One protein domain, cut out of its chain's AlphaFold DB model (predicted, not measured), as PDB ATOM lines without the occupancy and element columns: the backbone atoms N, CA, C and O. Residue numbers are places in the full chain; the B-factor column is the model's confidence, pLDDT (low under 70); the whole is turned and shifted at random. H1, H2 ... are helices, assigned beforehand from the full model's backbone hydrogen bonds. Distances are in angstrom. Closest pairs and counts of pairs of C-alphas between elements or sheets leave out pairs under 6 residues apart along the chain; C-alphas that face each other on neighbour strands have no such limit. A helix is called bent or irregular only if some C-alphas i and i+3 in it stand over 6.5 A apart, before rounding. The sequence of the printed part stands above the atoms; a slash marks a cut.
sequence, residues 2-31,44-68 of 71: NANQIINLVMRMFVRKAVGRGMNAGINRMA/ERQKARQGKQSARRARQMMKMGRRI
ATOM      1  N   ASN A   2      -0.553  59.863  12.116       69.50
ATOM      2  CA  ASN A   2      -0.685  58.830  11.093       69.50
ATOM      3  C   ASN A   2      -2.129  58.331  11.048       69.50
ATOM      4  O   ASN A   2      -2.582  57.693  11.998       69.50
ATOM      5  N   ALA A   3      -2.834  58.557   9.939       75.12
ATOM      6  CA  ALA A   3      -4.155  57.974   9.686       75.12
ATOM      7  C   ALA A   3      -4.164  56.444   9.910       75.12
ATOM      8  O   ALA A   3      -5.125  55.893  10.442       75.12
ATOM      9  N   ASN A   4      -3.034  55.779   9.653       86.50
ATOM     10  CA  ASN A   4      -2.820  54.360   9.945       86.50
ATOM     11  C   ASN A   4      -2.965  54.008  11.436       86.50
ATOM     12  O   ASN A   4      -3.472  52.939  11.771       86.50
ATOM     13  N   GLN A   5      -2.572  54.891  12.359       79.81
ATOM     14  CA  GLN A   5      -2.747  54.662  13.799       79.81
ATOM     15  C   GLN A   5      -4.223  54.737  14.197       79.81
ATOM     16  O   GLN A   5      -4.677  53.926  15.004       79.81
ATOM     17  N   ILE A   6      -4.978  55.657  13.590       85.81
ATOM     18  CA  ILE A   6      -6.422  55.802  13.815       85.81
ATOM     19  C   ILE A   6      -7.157  54.568  13.284       85.81
ATOM     20  O   ILE A   6      -7.963  53.980  14.002       85.81
ATOM     21  N   ILE A   7      -6.822  54.108  12.077       87.19
ATOM     22  CA  ILE A   7      -7.403  52.895  11.484       87.19
ATOM     23  C   ILE A   7      -7.097  51.666  12.348       87.19
ATOM     24  O   ILE A   7      -8.002  50.896  12.668       87.19
ATOM     25  N   ASN A   8      -5.856  51.513  12.814       92.12
ATOM     26  CA  ASN A   8      -5.476  50.409  13.697       92.12
ATOM     27  C   ASN A   8      -6.202  50.459  15.052       92.12
ATOM     28  O   ASN A   8      -6.581  49.419  15.595       92.12
ATOM     29  N   LEU A   9      -6.441  51.654  15.596       89.88
ATOM     30  CA  LEU A   9      -7.231  51.853  16.814       89.88
ATOM     31  C   LEU A   9      -8.699  51.466  16.613       89.88
ATOM     32  O   LEU A   9      -9.261  50.744  17.443       89.88
ATOM     33  N   VAL A  10      -9.302  51.905  15.508       90.44
ATOM     34  CA  VAL A  10     -10.697  51.609  15.163       90.44
ATOM     35  C   VAL A  10     -10.877  50.118  14.906       90.44
ATOM     36  O   VAL A  10     -11.757  49.511  15.511       90.44
ATOM     37  N   MET A  11     -10.002  49.494  14.115       91.31
ATOM     38  CA  MET A  11     -10.043  48.054  13.848       91.31
ATOM     39  C   MET A  11      -9.852  47.228  15.120       91.31
ATOM     40  O   MET A  11     -10.637  46.315  15.382       91.31
ATOM     41  N   ARG A  12      -8.881  47.572  15.982       89.69
ATOM     42  CA  ARG A  12      -8.712  46.878  17.274       89.69
ATOM     43  C   ARG A  12      -9.942  47.019  18.164       89.69
ATOM     44  O   ARG A  12     -10.346  46.042  18.793       89.69
ATOM     45  N   MET A  13     -10.549  48.203  18.238       89.31
ATOM     46  CA  MET A  13     -11.779  48.397  19.009       89.31
ATOM     47  C   MET A  13     -12.966  47.648  18.411       89.31
ATOM     48  O   MET A  13     -13.745  47.064  19.167       89.31
ATOM     49  N   PHE A  14     -13.089  47.643  17.085       90.25
ATOM     50  CA  PHE A  14     -14.147  46.951  16.367       90.25
ATOM     51  C   PHE A  14     -14.062  45.449  16.605       90.25
ATOM     52  O   PHE A  14     -15.012  44.881  17.127       90.25
ATOM     53  N   VAL A  15     -12.906  44.824  16.361       89.06
ATOM     54  CA  VAL A  15     -12.695  43.391  16.618       89.06
ATOM     55  C   VAL A  15     -12.947  43.066  18.087       89.06
ATOM     56  O   VAL A  15     -13.683  42.134  18.396       89.06
ATOM     57  N   ARG A  16     -12.426  43.867  19.023       86.75
ATOM     58  CA  ARG A  16     -12.628  43.625  20.458       86.75
ATOM     59  C   ARG A  16     -14.103  43.713  20.869       86.75
ATOM     60  O   ARG A  16     -14.549  42.916  21.692       86.75
ATOM     61  N   LYS A  17     -14.870  44.656  20.313       83.62
ATOM     62  CA  LYS A  17     -16.313  44.791  20.576       83.62
ATOM     63  C   LYS A  17     -17.134  43.729  19.843       83.62
ATOM     64  O   LYS A  17     -18.063  43.201  20.443       83.62
ATOM     65  N   ALA A  18     -16.793  43.401  18.600       84.25
ATOM     66  CA  ALA A  18     -17.479  42.418  17.768       84.25
ATOM     67  C   ALA A  18     -17.271  41.001  18.299       84.25
ATOM     68  O   ALA A  18     -18.242  40.291  18.515       84.25
ATOM     69  N   VAL A  19     -16.034  40.619  18.622       82.94
ATOM     70  CA  VAL A  19     -15.728  39.334  19.264       82.94
ATOM     71  C   VAL A  19     -16.283  39.306  20.685       82.94
ATOM     72  O   VAL A  19     -16.909  38.328  21.071       82.94
ATOM     73  N   GLY A  20     -16.142  40.389  21.457       76.44
ATOM     74  CA  GLY A  20     -16.681  40.459  22.817       76.44
ATOM     75  C   GLY A  20     -18.205  40.315  22.868       76.44
ATOM     76  O   GLY A  20     -18.727  39.547  23.672       76.44
ATOM     77  N   ARG A  21     -18.938  41.011  21.992       73.94
ATOM     78  CA  ARG A  21     -20.399  40.882  21.892       73.94
ATOM     79  C   ARG A  21     -20.825  39.604  21.183       73.94
ATOM     80  O   ARG A  21     -21.795  39.007  21.620       73.94
ATOM     81  N   GLY A  22     -20.111  39.168  20.151       68.62
ATOM     82  CA  GLY A  22     -20.399  37.958  19.384       68.62
ATOM     83  C   GLY A  22     -20.175  36.683  20.190       68.62
ATOM     84  O   GLY A  22     -21.022  35.802  20.168       68.62
ATOM     85  N   MET A  23     -19.109  36.609  20.992       69.56
ATOM     86  CA  MET A  23     -18.912  35.510  21.940       69.56
ATOM     87  C   MET A  23     -19.905  35.577  23.094       69.56
ATOM     88  O   MET A  23     -20.476  34.554  23.435       69.56
ATOM     89  N   ASN A  24     -20.173  36.746  23.685       64.38
ATOM     90  CA  ASN A  24     -21.156  36.827  24.772       64.38
ATOM     91  C   ASN A  24     -22.582  36.525  24.289       64.38
ATOM     92  O   ASN A  24     -23.320  35.844  24.989       64.38
ATOM     93  N   ALA A  25     -22.973  36.985  23.100       63.31
ATOM     94  CA  ALA A  25     -24.266  36.679  22.494       63.31
ATOM     95  C   ALA A  25     -24.329  35.231  21.995       63.31
ATOM     96  O   ALA A  25     -25.335  34.568  22.206       63.31
ATOM     97  N   GLY A  26     -23.249  34.723  21.398       56.56
ATOM     98  CA  GLY A  26     -23.121  33.340  20.945       56.56
ATOM     99  C   GLY A  26     -23.153  32.357  22.108       56.56
ATOM    100  O   GLY A  26     -23.929  31.415  22.077       56.56
ATOM    101  N   ILE A  27     -22.419  32.622  23.188       60.41
ATOM    102  CA  ILE A  27     -22.480  31.841  24.426       60.41
ATOM    103  C   ILE A  27     -23.840  32.019  25.097       60.41
ATOM    104  O   ILE A  27     -24.422  31.027  25.484       60.41
ATOM    105  N   ASN A  28     -24.416  33.219  25.202       59.09
ATOM    106  CA  ASN A  28     -25.754  33.367  25.797       59.09
ATOM    107  C   ASN A  28     -26.865  32.709  24.968       59.09
ATOM    108  O   ASN A  28     -27.900  32.347  25.529       59.09
ATOM    109  N   ARG A  29     -26.676  32.561  23.651       56.78
ATOM    110  CA  ARG A  29     -27.643  31.932  22.743       56.78
ATOM    111  C   ARG A  29     -27.429  30.424  22.602       56.78
ATOM    112  O   ARG A  29     -28.413  29.706  22.543       56.78
ATOM    113  N   MET A  30     -26.185  29.941  22.641       54.06
ATOM    114  CA  MET A  30     -25.855  28.507  22.688       54.06
ATOM    115  C   MET A  30     -26.025  27.914  24.090       54.06
ATOM    116  O   MET A  30     -26.475  26.788  24.233       54.06
ATOM    117  N   ALA A  31     -25.690  28.672  25.133       56.62
ATOM    118  CA  ALA A  31     -25.889  28.296  26.532       56.62
ATOM    119  C   ALA A  31     -27.247  28.759  27.082       56.62
ATOM    120  O   ALA A  31     -27.465  28.624  28.283       56.62
ATOM    121  N   GLU A  44     -27.659  19.001  35.092       68.12
ATOM    122  CA  GLU A  44     -27.191  20.271  34.522       68.12
ATOM    123  C   GLU A  44     -26.341  21.042  35.542       68.12
ATOM    124  O   GLU A  44     -25.306  21.630  35.208       68.12
ATOM    125  N   ARG A  45     -26.716  20.968  36.823       74.56
ATOM    126  CA  ARG A  45     -25.986  21.594  37.928       74.56
ATOM    127  C   ARG A  45     -24.613  20.952  38.147       74.56
ATOM    128  O   ARG A  45     -23.659  21.676  38.455       74.56
ATOM    129  N   GLN A  46     -24.474  19.635  37.975       78.25
ATOM    130  CA  GLN A  46     -23.168  18.964  38.016       78.25
ATOM    131  C   GLN A  46     -22.286  19.368  36.835       78.25
ATOM    132  O   GLN A  46     -21.142  19.778  37.055       78.25
ATOM    133  N   LYS A  47     -22.818  19.356  35.608       76.25
ATOM    134  CA  LYS A  47     -22.081  19.795  34.409       76.25
ATOM    135  C   LYS A  47     -21.609  21.248  34.542       76.25
ATOM    136  O   LYS A  47     -20.438  21.557  34.312       76.25
ATOM    137  N   ALA A  48     -22.472  22.134  35.041       78.69
ATOM    138  CA  ALA A  48     -22.116  23.523  35.325       78.69
ATOM    139  C   ALA A  48     -21.046  23.659  36.426       78.69
ATOM    140  O   ALA A  48     -20.176  24.530  36.338       78.69
ATOM    141  N   ARG A  49     -21.077  22.825  37.476       80.88
ATOM    142  CA  ARG A  49     -20.042  22.807  38.529       80.88
ATOM    143  C   ARG A  49     -18.685  22.369  37.978       80.88
ATOM    144  O   ARG A  49     -17.698  23.051  38.257       80.88
ATOM    145  N   GLN A  50     -18.649  21.311  37.170       82.19
ATOM    146  CA  GLN A  50     -17.426  20.841  36.512       82.19
ATOM    147  C   GLN A  50     -16.846  21.928  35.594       82.19
ATOM    148  O   GLN A  50     -15.684  22.310  35.745       82.19
ATOM    149  N   GLY A  51     -17.679  22.548  34.749       80.44
ATOM    150  CA  GLY A  51     -17.259  23.672  33.906       80.44
ATOM    151  C   GLY A  51     -16.723  24.865  34.712       80.44
ATOM    152  O   GLY A  51     -15.676  25.436  34.386       80.44
ATOM    153  N   LYS A  52     -17.374  25.217  35.831       82.62
ATOM    154  CA  LYS A  52     -16.901  26.280  36.739       82.62
ATOM    155  C   LYS A  52     -15.553  25.950  37.378       82.62
ATOM    156  O   LYS A  52     -14.750  26.869  37.565       82.62
ATOM    157  N   GLN A  53     -15.297  24.690  37.724       88.44
ATOM    158  CA  GLN A  53     -14.027  24.253  38.308       88.44
ATOM    159  C   GLN A  53     -12.886  24.354  37.290       88.44
ATOM    160  O   GLN A  53     -11.852  24.950  37.604       88.44
ATOM    161  N   SER A  54     -13.103  23.891  36.058       86.12
ATOM    162  CA  SER A  54     -12.145  24.045  34.956       86.12
ATOM    163  C   SER A  54     -11.846  25.519  34.678       86.12
ATOM    164  O   SER A  54     -10.686  25.931  34.647       86.12
ATOM    165  N   ALA A  55     -12.882  26.364  34.620       86.00
ATOM    166  CA  ALA A  55     -12.706  27.806  34.458       86.00
ATOM    167  C   ALA A  55     -11.958  28.459  35.639       86.00
ATOM    168  O   ALA A  55     -11.201  29.412  35.445       86.00
ATOM    169  N   ARG A  56     -12.152  27.985  36.882       90.88
ATOM    170  CA  ARG A  56     -11.398  28.464  38.061       90.88
ATOM    171  C   ARG A  56      -9.910  28.133  37.946       90.88
ATOM    172  O   ARG A  56      -9.107  29.043  38.143       90.88
ATOM    173  N   ARG A  57      -9.560  26.896  37.580       91.88
ATOM    174  CA  ARG A  57      -8.164  26.469  37.370       91.88
ATOM    175  C   ARG A  57      -7.497  27.270  36.250       91.88
ATOM    176  O   ARG A  57      -6.437  27.849  36.462       91.88
ATOM    177  N   ALA A  58      -8.176  27.429  35.113       90.50
ATOM    178  CA  ALA A  58      -7.682  28.248  34.005       90.50
ATOM    179  C   ALA A  58      -7.433  29.709  34.426       90.50
ATOM    180  O   ALA A  58      -6.395  30.291  34.116       90.50
ATOM    181  N   ARG A  59      -8.349  30.311  35.202       90.50
ATOM    182  CA  ARG A  59      -8.162  31.667  35.751       90.50
ATOM    183  C   ARG A  59      -6.970  31.769  36.701       90.50
ATOM    184  O   ARG A  59      -6.303  32.801  36.684       90.50
ATOM    185  N   GLN A  60      -6.715  30.755  37.526       94.50
ATOM    186  CA  GLN A  60      -5.542  30.721  38.404       94.50
ATOM    187  C   GLN A  60      -4.249  30.665  37.590       94.50
ATOM    188  O   GLN A  60      -3.376  31.500  37.813       94.50
ATOM    189  N   MET A  61      -4.172  29.790  36.585       92.94
ATOM    190  CA  MET A  61      -3.009  29.723  35.694       92.94
ATOM    191  C   MET A  61      -2.786  31.036  34.941       92.94
ATOM    192  O   MET A  61      -1.679  31.565  34.941       92.94
ATOM    193  N   MET A  62      -3.843  31.652  34.406       91.62
ATOM    194  CA  MET A  62      -3.743  32.975  33.776       91.62
ATOM    195  C   MET A  62      -3.308  34.082  34.746       91.62
ATOM    196  O   MET A  62      -2.685  35.059  34.334       91.62
ATOM    197  N   LYS A  63      -3.692  34.015  36.027       93.50
ATOM    198  CA  LYS A  63      -3.217  34.972  37.042       93.50
ATOM    199  C   LYS A  63      -1.734  34.761  37.334       93.50
ATOM    200  O   LYS A  63      -1.023  35.752  37.448       93.50
ATOM    201  N   MET A  64      -1.293  33.507  37.411       94.50
ATOM    202  CA  MET A  64       0.112  33.149  37.597       94.50
ATOM    203  C   MET A  64       0.957  33.633  36.417       94.50
ATOM    204  O   MET A  64       1.870  34.425  36.613       94.50
ATOM    205  N   GLY A  65       0.574  33.281  35.187       94.06
ATOM    206  CA  GLY A  65       1.271  33.715  33.973       94.06
ATOM    207  C   GLY A  65       1.342  35.238  33.838       94.06
ATOM    208  O   GLY A  65       2.375  35.777  33.469       94.06
ATOM    209  N   ARG A  66       0.285  35.963  34.235       91.06
ATOM    210  CA  ARG A  66       0.302  37.438  34.266       91.06
ATOM    211  C   ARG A  66       1.183  38.044  35.354       91.06
ATOM    212  O   ARG A  66       1.545  39.203  35.212       91.06
ATOM    213  N   ARG A  67       1.442  37.338  36.457       91.50
ATOM    214  CA  ARG A  67       2.405  37.780  37.477       91.50
ATOM    215  C   ARG A  67       3.828  37.512  37.007       91.50
ATOM    216  O   ARG A  67       4.651  38.399  37.136       91.50
ATOM    217  N   ILE A  68       4.064  36.343  36.411       91.38
ATOM    218  CA  ILE A  68       5.363  35.964  35.847       91.38
ATOM    219  C   ILE A  68       5.759  36.924  34.725       91.38
ATOM    220  O   ILE A  68       6.838  37.476  34.779       91.38
TER     221      ILE A  68
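AT A GLANCE: This is residues 2 to 31 and 44 to 68 of the 71 residues of an uncharacterized protein of Rhodobacteraceae bacterium AsT-22 (UniProt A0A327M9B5). Two long, straight helices, H1 and H2, make an open V whose arms have no contact with each other. The narrow end of the V lies at the cut, where C-alphas 31 and 44 are 11.4 A apart, and the wide end lies between Asn 2 and Ile 68, whose C-alphas are 34.2 A apart. The printed part has 55 residues with two named helices, H1 then H2, and no named strand, and its class is all helix. It is extended, with a radius of gyration of the C-alphas of 16.9 A, and only just flat, spanning 52 by 35 by 6 A.

IN THESE COORDINATES: H1 is residues 3 to 30, 38.8 A from first to last C-alpha, running from C-alpha 3 at (-4.155, 57.974, 9.686) to C-alpha 30 at (-25.855, 28.507, 22.688). H2 is residues 44 to 68, 36.2 A long by the same measure, from C-alpha 44 at (-27.191, 20.271, 34.522) to C-alpha 68 at (5.363, 35.964, 35.847). Neither helix is bent or irregular.

HOW THE PARTS SIT: H1 and H2 are apart, with no C-alpha of the one within 8 A of the other. Residues 2 to 31, of which 3 to 30 belong to H1, stand free. Residues 44 to 68, which belong to H2, stand free too. In both H1 and H2 every O i to N i+4 pair is within hydrogen-bond range.

THE WHOLE: The two C-alphas farthest apart, those of Asn 2 and Gln 46, are 53.1 A apart. Residues 32 to 43 are cut out and not printed, and H1 and H2 are joined by the link across the cut. The mean pLDDT of the printed part is 81.2, and confidence is low, under 70, at residue 2, residues 22 to 31 and residue 44.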